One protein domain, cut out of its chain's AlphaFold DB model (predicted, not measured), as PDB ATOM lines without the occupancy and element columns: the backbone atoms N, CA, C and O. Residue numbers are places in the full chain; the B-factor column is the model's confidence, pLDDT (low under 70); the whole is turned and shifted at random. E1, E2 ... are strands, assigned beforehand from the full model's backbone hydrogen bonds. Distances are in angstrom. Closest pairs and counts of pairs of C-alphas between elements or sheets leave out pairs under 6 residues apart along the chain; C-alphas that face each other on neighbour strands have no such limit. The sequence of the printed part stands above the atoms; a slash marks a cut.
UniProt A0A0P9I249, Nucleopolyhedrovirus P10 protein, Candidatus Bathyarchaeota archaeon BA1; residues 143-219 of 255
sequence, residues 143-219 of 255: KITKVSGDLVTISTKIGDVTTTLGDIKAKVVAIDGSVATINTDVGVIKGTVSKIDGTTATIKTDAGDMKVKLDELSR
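This is residues 143 to 219 of the 255 residues of the protein "Nucleopolyhedrovirus P10 protein" of Candidatus Bathyarchaeota archaeon BA1 (UniProt A0A0P9I249). A strongly twisted sheet, E4 to E8, is folded back on itself, E4 and E5 facing E7 and E8 with the bent E6 as hinge; a smaller sheet, E1 to E3, is partly face to face with it as a sandwich, and the E2 and E3 hairpin reaches one end of the long axis. The 77 printed residues have eight named strands, E1 to E8 in chain order, and no named helix: class all strand. Each sheet is a meander, each strand the antiparallel neighbour of the one before. The whole is compact, with a radius of gyration of the C-alphas of 12.0 A, and only just elongated, spanning 40 by 20 by 18 A.

E6, residues 187 to 197, bends by 83 degrees at residue 194. Its pairing is staggered: residues 187 to 192 pair with E5, residues 179 to 184, and residues 192 to 197 with E7, residues 200 to 205. N 182 and O 189, and N 192 and O 204, are within hydrogen-bond range, each 2.8 A. The edge strands are E4, residues 171 to 176, with N 173 and O 181 of E5 at 2.9 A, and E8, residues 208 to 213, with O 210 and N 203 of E7 at 2.8 A. In the smaller sheet the inner strand E2, residues 151 to 156, pairs with E1, residues 143 to 148, N 145 and O 153 at 3.0 A, and with E3, residues 159 to 164, N 154 and O 161 at 2.8 A. The closest C-alphas of E1 and E8, Val 147 and Gly 208, are 4.9 A apart.

E1 begins at C-alpha 143 (-151.710, 25.799, 9.650). E6 is 25.2 A long, and E8, 16.4 A, ends at C-alpha 213 (-137.962, 18.014, -4.815).

The farthest C-alphas, Ile 158 and Arg 219, are 40.5 A apart. The printed part has no cut; no link is long. Residues 174 to 176, 197, 200 and 214 to 219 have pLDDT under 70.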
ATOM      1  N   LYS A 143    -153.063  26.016   9.131       83.75
ATOM      2  CA  LYS A 143    -151.710  25.799   9.650       83.75
ATOM      3  C   LYS A 143    -151.248  24.369   9.416       83.75
ATOM      4  O   LYS A 143    -151.948  23.413   9.740       83.75
ATOM      5  N   ILE A 144    -150.028  24.213   8.911       83.62
ATOM      6  CA  ILE A 144    -149.387  22.900   8.784       83.62
ATOM      7  C   ILE A 144    -149.038  22.383  10.184       83.62
ATOM      8  O   ILE A 144    -148.296  23.030  10.926       83.62
ATOM      9  N   THR A 145    -149.592  21.228  10.552       85.31
ATOM     10  CA  THR A 145    -149.407  20.615  11.878       85.31
ATOM     11  C   THR A 145    -148.519  19.386  11.837       85.31
ATOM     12  O   THR A 145    -147.823  19.109  12.813       85.31
ATOM     13  N   LYS A 146    -148.511  18.655  10.718       84.81
ATOM     14  CA  LYS A 146    -147.688  17.457  10.559       84.81
ATOM     15  C   LYS A 146    -147.205  17.294   9.129       84.81
ATOM     16  O   LYS A 146    -147.953  17.532   8.186       84.81
ATOM     17  N   VAL A 147    -145.972  16.829   8.975       83.38
ATOM     18  CA  VAL A 147    -145.377  16.470   7.687       83.38
ATOM     19  C   VAL A 147    -144.702  15.108   7.803       83.38
ATOM     20  O   VAL A 147    -143.994  14.833   8.773       83.38
ATOM     21  N   SER A 148    -144.941  14.235   6.825       84.69
ATOM     22  CA  SER A 148    -144.301  12.924   6.738       84.69
ATOM     23  C   SER A 148    -143.995  12.573   5.283       84.69
ATOM     24  O   SER A 148    -144.861  12.124   4.530       84.69
ATOM     25  N   GLY A 149    -142.743  12.796   4.876       81.31
ATOM     26  CA  GLY A 149    -142.322  12.620   3.489       81.31
ATOM     27  C   GLY A 149    -143.004  13.642   2.586       81.31
ATOM     28  O   GLY A 149    -142.731  14.832   2.727       81.31
ATOM     29  N   ASP A 150    -143.881  13.165   1.701       81.19
ATOM     30  CA  ASP A 150    -144.637  13.992   0.750       81.19
ATOM     31  C   ASP A 150    -146.039  14.366   1.266       81.19
ATOM     32  O   ASP A 150    -146.706  15.210   0.667       81.19
ATOM     33  N   LEU A 151    -146.496  13.742   2.360       84.12
ATOM     34  CA  LEU A 151    -147.810  13.969   2.966       84.12
ATOM     35  C   LEU A 151    -147.747  15.081   4.014       84.12
ATOM     36  O   LEU A 151    -146.855  15.110   4.865       84.12
ATOM     37  N   VAL A 152    -148.743  15.960   3.980       84.69
ATOM     38  CA  VAL A 152    -148.891  17.117   4.860       84.69
ATOM     39  C   VAL A 152    -150.285  17.098   5.470       84.69
ATOM     40  O   VAL A 152    -151.281  17.081   4.750       84.69
ATOM     41  N   THR A 153    -150.360  17.136   6.796       86.94
ATOM     42  CA  THR A 153    -151.600  17.394   7.528       86.94
ATOM     43  C   THR A 153    -151.682  18.879   7.849       86.94
ATOM     44  O   THR A 153    -150.762  19.462   8.432       86.94
ATOM     45  N   ILE A 154    -152.798  19.481   7.457       87.44
ATOM     46  CA  ILE A 154    -153.102  20.890   7.664       87.44
ATOM     47  C   ILE A 154    -154.330  20.970   8.552       87.44
ATOM     48  O   ILE A 154    -155.358  20.376   8.235       87.44
ATOM     49  N   SER A 155    -154.218  21.720   9.640       86.31
ATOM     50  CA  SER A 155    -155.339  22.024  10.516       86.31
ATOM     51  C   SER A 155    -155.946  23.366  10.140       86.31
ATOM     52  O   SER A 155    -155.223  24.324   9.861       86.31
ATOM     53  N   THR A 156    -157.270  23.428  10.110       87.31
ATOM     54  CA  THR A 156    -158.048  24.641   9.833       87.31
ATOM     55  C   THR A 156    -159.117  24.830  10.903       87.31
ATOM     56  O   THR A 156    -159.418  23.906  11.661       87.31
ATOM     57  N   LYS A 157    -159.782  25.993  10.925       82.31
ATOM     58  CA  LYS A 157    -160.911  26.248  11.847       82.31
ATOM     59  C   LYS A 157    -162.077  25.254  11.733       82.31
ATOM     60  O   LYS A 157    -162.919  25.219  12.626       82.31
ATOM     61  N   ILE A 158    -162.155  24.488  10.646       83.81
ATOM     62  CA  ILE A 158    -163.256  23.558  10.348       83.81
ATOM     63  C   ILE A 158    -162.811  22.097  10.235       83.81
ATOM     64  O   ILE A 158    -163.582  21.249   9.788       83.81
ATOM     65  N   GLY A 159    -161.574  21.803  10.636       84.75
ATOM     66  CA  GLY A 159    -161.043  20.448  10.689       84.75
ATOM     67  C   GLY A 159    -159.696  20.292  10.001       84.75
ATOM     68  O   GLY A 159    -159.138  21.232   9.425       84.75
ATOM     69  N   ASP A 160    -159.193  19.067  10.077       88.38
ATOM     70  CA  ASP A 160    -157.917  18.683   9.502       88.38
ATOM     71  C   ASP A 160    -158.109  18.101   8.102       88.38
ATOM     72  O   ASP A 160    -159.041  17.339   7.844       88.38
ATOM     73  N   VAL A 161    -157.182  18.417   7.204       88.12
ATOM     74  CA  VAL A 161    -157.099  17.816   5.873       88.12
ATOM     75  C   VAL A 161    -155.687  17.313   5.629       88.12
ATOM     76  O   VAL A 161    -154.706  17.926   6.051       88.12
ATOM     77  N   THR A 162    -155.571  16.173   4.956       86.75
ATOM     78  CA  THR A 162    -154.278  15.643   4.519       86.75
ATOM     79  C   THR A 162    -154.148  15.826   3.016       86.75
ATOM     80  O   THR A 162    -155.060  15.488   2.268       86.75
ATOM     81  N   THR A 163    -153.019  16.376   2.584       85.19
ATOM     82  CA  THR A 163    -152.713  16.703   1.189       85.19
ATOM     83  C   THR A 163    -151.243  16.418   0.899       85.19
ATOM     84  O   THR A 163    -150.493  16.072   1.815       85.19
ATOM     85  N   THR A 164    -150.800  16.547  -0.351       84.12
ATOM     86  CA  THR A 164    -149.375  16.407  -0.681       84.12
ATOM     87  C   THR A 164    -148.651  17.752  -0.749       84.12
ATOM     88  O   THR A 164    -149.262  18.802  -0.950       84.12
ATOM     89  N   LEU A 165    -147.319  17.724  -0.631       76.12
ATOM     90  CA  LEU A 165    -146.450  18.887  -0.862       76.12
ATOM     91  C   LEU A 165    -146.613  19.493  -2.261       76.12
ATOM     92  O   LEU A 165    -146.474  20.706  -2.422       76.12
ATOM     93  N   GLY A 166    -146.912  18.658  -3.260       74.50
ATOM     94  CA  GLY A 166    -147.178  19.108  -4.625       74.50
ATOM     95  C   GLY A 166    -148.451  19.944  -4.711       74.50
ATOM     96  O   GLY A 166    -148.445  21.005  -5.332       74.50
ATOM     97  N   ASP A 167    -149.506  19.516  -4.016       78.19
ATOM     98  CA  ASP A 167    -150.797  20.215  -4.007       78.19
ATOM     99  C   ASP A 167    -150.705  21.587  -3.327       78.19
ATOM    100  O   ASP A 167    -151.405  22.515  -3.724       78.19
ATOM    101  N   ILE A 168    -149.806  21.738  -2.343       79.25
ATOM    102  CA  ILE A 168    -149.548  23.019  -1.658       79.25
ATOM    103  C   ILE A 168    -148.424  23.859  -2.273       79.25
ATOM    104  O   ILE A 168    -147.951  24.814  -1.647       79.25
ATOM    105  N   LYS A 169    -147.972  23.481  -3.476       77.06
ATOM    106  CA  LYS A 169    -146.873  24.113  -4.221       77.06
ATOM    107  C   LYS A 169    -145.627  24.366  -3.371       77.06
ATOM    108  O   LYS A 169    -145.015  25.433  -3.450       77.06
ATOM    109  N   ALA A 170    -145.247  23.391  -2.549       75.25
ATOM    110  CA  ALA A 170    -144.073  23.521  -1.704       75.25
ATOM    111  C   ALA A 170    -142.809  23.662  -2.561       75.25
ATOM    112  O   ALA A 170    -142.408  22.730  -3.256       75.25
ATOM    113  N   LYS A 171    -142.163  24.829  -2.484       74.25
ATOM    114  CA  LYS A 171    -140.935  25.130  -3.224       74.25
ATOM    115  C   LYS A 171    -139.842  25.630  -2.297       74.25
ATOM    116  O   LYS A 171    -140.051  26.552  -1.507       74.25
ATOM    117  N   VAL A 172    -138.649  25.055  -2.426       71.31
ATOM    118  CA  VAL A 172    -137.454  25.565  -1.744       71.31
ATOM    119  C   VAL A 172    -137.056  26.891  -2.390       71.31
ATOM    120  O   VAL A 172    -136.746  26.934  -3.578       71.31
ATOM    121  N   VAL A 173    -137.082  27.971  -1.611       73.69
ATOM    122  CA  VAL A 173    -136.743  29.326  -2.083       73.69
ATOM    123  C   VAL A 173    -135.337  29.755  -1.677       73.69
ATOM    124  O   VAL A 173    -134.719  30.544  -2.383       73.69
ATOM    125  N   ALA A 174    -134.812  29.228  -0.569       67.31
ATOM    126  CA  ALA A 174    -133.462  29.524  -0.106       67.31
ATOM    127  C   ALA A 174    -132.895  28.372   0.728       67.31
ATOM    128  O   ALA A 174    -133.626  27.722   1.481       67.31
ATOM    129  N   ILE A 175    -131.584  28.162   0.623       68.31
ATOM    130  CA  ILE A 175    -130.805  27.306   1.521       68.31
ATOM    131  C   ILE A 175    -129.622  28.141   2.005       68.31
ATOM    132  O   ILE A 175    -128.809  28.570   1.188       68.31
ATOM    133  N   ASP A 176    -129.543  28.374   3.312       68.38
ATOM    134  CA  ASP A 176    -128.432  29.077   3.958       68.38
ATOM    135  C   ASP A 176    -127.777  28.141   4.979       68.38
ATOM    136  O   ASP A 176    -128.377  27.758   5.990       68.38
ATOM    137  N   GLY A 177    -126.569  27.677   4.656       70.50
ATOM    138  CA  GLY A 177    -125.889  26.616   5.392       70.50
ATOM    139  C   GLY A 177    -126.733  25.340   5.467       70.50
ATOM    140  O   GLY A 177    -126.989  24.691   4.454       70.50
ATOM    141  N   SER A 178    -127.163  24.983   6.679       73.62
ATOM    142  CA  SER A 178    -127.999  23.804   6.942       73.62
ATOM    143  C   SER A 178    -129.496  24.116   7.014       73.62
ATOM    144  O   SER A 178    -130.276  23.196   7.246       73.62
ATOM    145  N   VAL A 179    -129.925  25.372   6.853       71.19
ATOM    146  CA  VAL A 179    -131.337  25.770   6.978       71.19
ATOM    147  C   VAL A 179    -131.958  25.949   5.597       71.19
ATOM    148  O   VAL A 179    -131.496  26.761   4.797       71.19
ATOM    149  N   ALA A 180    -133.041  25.223   5.328       72.75
ATOM    150  CA  ALA A 180    -133.867  25.392   4.140       72.75
ATOM    151  C   ALA A 180    -135.122  26.209   4.469       72.75
ATOM    152  O   ALA A 180    -135.814  25.949   5.456       72.75
ATOM    153  N   THR A 181    -135.425  27.181   3.608       77.06
ATOM    154  CA  THR A 181    -136.687  27.926   3.614       77.06
ATOM    155  C   THR A 181    -137.548  27.436   2.457       77.06
ATOM    156  O   THR A 181    -137.156  27.533   1.290       77.06
ATOM    157  N   ILE A 182    -138.721  26.910   2.788       78.19
ATOM    158  CA  ILE A 182    -139.710  26.382   1.850       78.19
ATOM    159  C   ILE A 182    -140.916  27.306   1.886       78.19
ATOM    160  O   ILE A 182    -141.480  27.551   2.952       78.19
ATOM    161  N   ASN A 183    -141.320  27.807   0.726       80.38
ATOM    162  CA  ASN A 183    -142.568  28.538   0.605       80.38
ATOM    163  C   ASN A 183    -143.678  27.578   0.170       80.38
ATOM    164  O   ASN A 183    -143.473  26.775  -0.740       80.38
ATOM    165  N   THR A 184    -144.828  27.662   0.828       79.94
ATOM    166  CA  THR A 184    -146.045  26.921   0.484       79.94
ATOM    167  C   THR A 184    -147.213  27.897   0.428       79.94
ATOM    168  O   THR A 184    -147.161  28.968   1.036       79.94
ATOM    169  N   ASP A 185    -148.302  27.504  -0.221       77.25
ATOM    170  CA  ASP A 185    -149.542  28.295  -0.228       77.25
ATOM    171  C   ASP A 185    -150.196  28.406   1.170       77.25
ATOM    172  O   ASP A 185    -151.097  29.216   1.377       77.25
ATOM    173  N   VAL A 186    -149.725  27.621   2.146       75.06
ATOM    174  CA  VAL A 186    -150.168  27.627   3.555       75.06
ATOM    175  C   VAL A 186    -149.186  28.393   4.458       75.06
ATOM    176  O   VAL A 186    -149.360  28.464   5.672       75.06
ATOM    177  N   GLY A 187    -148.128  28.971   3.882       76.94
ATOM    178  CA  GLY A 187    -147.117  29.749   4.590       76.94
ATOM    179  C   GLY A 187    -145.695  29.223   4.417       76.94
ATOM    180  O   GLY A 187    -145.411  28.333   3.614       76.94
ATOM    181  N   VAL A 188    -144.776  29.807   5.186       80.25
ATOM    182  CA  VAL A 188    -143.343  29.507   5.108       80.25
ATOM    183  C   VAL A 188    -142.973  28.437   6.126       80.25
ATOM    184  O   VAL A 188    -143.214  28.595   7.322       80.25
ATOM    185  N   ILE A 189    -142.313  27.384   5.655       80.75
ATOM    186  CA  ILE A 189    -141.721  26.346   6.493       80.75
ATOM    187  C   ILE A 189    -140.210  26.532   6.512       80.75
ATOM    188  O   ILE A 189    -139.566  26.678   5.473       80.75
ATOM    189  N   LYS A 190    -139.636  26.499   7.713       79.69
ATOM    190  CA  LYS A 190    -138.191  26.444   7.915       79.69
ATOM    191  C   LYS A 190    -137.827  25.108   8.537       79.69
ATOM    192  O   LYS A 190    -138.549  24.597   9.389       79.69
ATOM    193  N   GLY A 191    -136.706  24.553   8.106       79.25
ATOM    194  CA  GLY A 191    -136.191  23.319   8.673       79.25
ATOM    195  C   GLY A 191    -134.726  23.107   8.355       79.25
ATOM    196  O   GLY A 191    -134.138  23.812   7.533       79.25
ATOM    197  N   THR A 192    -134.143  22.114   9.009       77.38
ATOM    198  CA  THR A 192    -132.741  21.750   8.834       77.38
ATOM    199  C   THR A 192    -132.618  20.668   7.769       77.38
ATOM    200  O   THR A 192    -133.279  19.632   7.850       77.38
ATOM    201  N   VAL A 193    -131.761  20.877   6.773       78.31
ATOM    202  CA  VAL A 193    -131.454  19.880   5.743       78.31
ATOM    203  C   VAL A 193    -130.673  18.736   6.385       78.31
ATOM    204  O   VAL A 193    -129.538  18.912   6.821       78.31
ATOM    205  N   SER A 194    -131.284  17.553   6.447       77.12
ATOM    206  CA  SER A 194    -130.662  16.358   7.024       77.12
ATOM    207  C   SER A 194    -129.942  15.508   5.981       77.12
ATOM    208  O   SER A 194    -128.959  14.850   6.314       77.12
ATOM    209  N   LYS A 195    -130.444  15.462   4.743       72.56
ATOM    210  CA  LYS A 195    -129.852  14.683   3.645       72.56
ATOM    211  C   LYS A 195    -130.248  15.293   2.303       72.56
ATOM    212  O   LYS A 195    -131.389  15.717   2.151       72.56
ATOM    213  N   ILE A 196    -129.341  15.281   1.331       73.31
ATOM    214  CA  ILE A 196    -129.652  15.545  -0.078       73.31
ATOM    215  C   ILE A 196    -129.282  14.293  -0.869       73.31
ATOM    216  O   ILE A 196    -128.172  13.780  -0.732       73.31
ATOM    217  N   ASP A 197    -130.228  13.787  -1.652       69.31
ATOM    218  CA  ASP A 197    -130.083  12.588  -2.472       69.31
ATOM    219  C   ASP A 197    -130.556  12.896  -3.898       69.31
ATOM    220  O   ASP A 197    -131.756  13.004  -4.171       69.31
ATOM    221  N   GLY A 198    -129.599  13.151  -4.795       71.38
ATOM    222  CA  GLY A 198    -129.869  13.609  -6.158       71.38
ATOM    223  C   GLY A 198    -130.666  14.917  -6.185       71.38
ATOM    224  O   GLY A 198    -130.150  15.974  -5.830       71.38
ATOM    225  N   THR A 199    -131.925  14.836  -6.620       71.56
ATOM    226  CA  THR A 199    -132.862  15.968  -6.743       71.56
ATOM    227  C   THR A 199    -133.843  16.083  -5.571       71.56
ATOM    228  O   THR A 199    -134.805  16.845  -5.655       71.56
ATOM    229  N   THR A 200    -133.652  15.326  -4.485       68.88
ATOM    230  CA  THR A 200    -134.554  15.339  -3.318       68.88
ATOM    231  C   THR A 200    -133.796  15.718  -2.048       68.88
ATOM    232  O   THR A 200    -132.759  15.130  -1.742       68.88
ATOM    233  N   ALA A 201    -134.324  16.675  -1.280       72.88
ATOM    234  CA  ALA A 201    -133.825  17.023   0.050       72.88
ATOM    235  C   ALA A 201    -134.763  16.495   1.141       72.88
ATOM    236  O   ALA A 201    -135.975  16.702   1.078       72.88
ATOM    237  N   THR A 202    -134.184  15.870   2.165       77.50
ATOM    238  CA  THR A 202    -134.863  15.553   3.424       77.50
ATOM    239  C   THR A 202    -134.639  16.698   4.403       77.50
ATOM    240  O   THR A 202    -133.502  16.958   4.808       77.50
ATOM    241  N   ILE A 203    -135.717  17.372   4.792       79.88
ATOM    242  CA  ILE A 203    -135.708  18.553   5.655       79.88
ATOM    243  C   ILE A 203    -136.457  18.217   6.938       79.88
ATOM    244  O   ILE A 203    -137.624  17.836   6.905       79.88
ATOM    245  N   LYS A 204    -135.784  18.373   8.075       82.31
ATOM    246  CA  LYS A 204    -136.372  18.181   9.396       82.31
ATOM    247  C   LYS A 204    -136.970  19.492   9.881       82.31
ATOM    248  O   LYS A 204    -136.260  20.490  10.003       82.31
ATOM    249  N   THR A 205    -138.270  19.487  10.129       82.38
ATOM    250  CA  THR A 205    -139.045  20.645  10.591       82.38
ATOM    251  C   THR A 205    -139.689  20.328  11.937       82.38
ATOM    252  O   THR A 205    -139.756  19.162  12.333       82.38
ATOM    253  N   ASP A 206    -140.232  21.338  12.612       79.94
ATOM    254  CA  ASP A 206    -140.998  21.136  13.850       79.94
ATOM    255  C   ASP A 206    -142.270  20.298  13.626       79.94
ATOM    256  O   ASP A 206    -142.755  19.637  14.541       79.94
ATOM    257  N   ALA A 207    -142.792  20.284  12.394       77.38
ATOM    258  CA  ALA A 207    -143.947  19.481  11.998       77.38
ATOM    259  C   ALA A 207    -143.576  18.040  11.584       77.38
ATOM    260  O   ALA A 207    -144.466  17.213  11.374       77.38
ATOM    261  N   GLY A 208    -142.285  17.723  11.452       83.12
ATOM    262  CA  GLY A 208    -141.786  16.408  11.039       83.12
ATOM    263  C   GLY A 208    -140.795  16.456   9.876       83.12
ATOM    264  O   GLY A 208    -140.301  17.518   9.484       83.12
ATOM    265  N   ASP A 209    -140.493  15.277   9.334       82.19
ATOM    266  CA  ASP A 209    -139.544  15.111   8.238       82.19
ATOM    267  C   ASP A 209    -140.251  15.263   6.887       82.19
ATOM    268  O   ASP A 209    -141.213  14.555   6.576       82.19
ATOM    269  N   MET A 210    -139.732  16.166   6.063       81.12
ATOM    270  CA  MET A 210    -140.261  16.514   4.751       81.12
ATOM    271  C   MET A 210    -139.306  16.065   3.651       81.12
ATOM    272  O   MET A 210    -138.095  16.246   3.774       81.12
ATOM    273  N   LYS A 211    -139.843  15.533   2.551       78.25
ATOM    274  CA  LYS A 211    -139.080  15.296   1.322       78.25
ATOM    275  C   LYS A 211    -139.515  16.303   0.272       78.25
ATOM    276  O   LYS A 211    -140.659  16.296  -0.154       78.25
ATOM    277  N   VAL A 212    -138.609  17.179  -0.141       73.25
ATOM    278  CA  VAL A 212    -138.915  18.201  -1.150       73.25
ATOM    279  C   VAL A 212    -138.060  17.954  -2.377       73.25
ATOM    280  O   VAL A 212    -136.846  17.755  -2.269       73.25
ATOM    281  N   LYS A 213    -138.693  17.975  -3.551       70.81
ATOM    282  CA  LYS A 213    -137.962  18.014  -4.815       70.81
ATOM    283  C   LYS A 213    -137.325  19.386  -4.958       70.81
ATOM    284  O   LYS A 213    -137.995  20.410  -4.844       70.81
ATOM    285  N   LEU A 214    -136.024  19.401  -5.198       65.44
ATOM    286  CA  LEU A 214    -135.367  20.604  -5.666       65.44
ATOM    287  C   LEU A 214    -135.715  20.737  -7.147       65.44
ATOM    288  O   LEU A 214    -135.210  19.976  -7.973       65.44
ATOM    289  N   ASP A 215    -136.570  21.704  -7.477       59.97
ATOM    290  CA  ASP A 215    -136.536  22.295  -8.817       59.97
ATOM    291  C   ASP A 215    -135.125  22.845  -9.065       59.97
ATOM    292  O   ASP A 215    -134.366  22.989  -8.108       59.97
ATOM    293  N   GLU A 216    -134.775  23.150 -10.317       47.75
ATOM    294  CA  GLU A 216    -133.493  23.724 -10.766       47.75
ATOM    295  C   GLU A 216    -133.128  25.046 -10.048       47.75
ATOM    296  O   GLU A 216    -133.051  26.127 -10.625       47.75
ATOM    297  N   LEU A 217    -132.915  24.996  -8.742       44.69
ATOM    298  CA  LEU A 217    -132.389  26.058  -7.927       44.69
ATOM    299  C   LEU A 217    -130.895  26.006  -8.201       44.69
ATOM    300  O   LEU A 217    -130.250  25.002  -7.886       44.69
ATOM    301  N   SER A 218    -130.387  27.051  -8.862       42.25
ATOM    302  CA  SER A 218    -128.967  27.257  -9.153       42.25
ATOM    303  C   SER A 218    -128.144  26.703  -8.004       42.25
ATOM    304  O   SER A 218    -128.222  27.254  -6.912       42.25
ATOM    305  N   ARG A 219    -127.473  25.569  -8.251       41.34
ATOM    306  CA  ARG A 219    -126.842  24.680  -7.266       41.34
ATOM    307  C   ARG A 219    -126.257  25.487  -6.107       41.34
ATOM    308  O   ARG A 219    -125.093  25.886  -6.157       41.34
TER     309      ARG A 219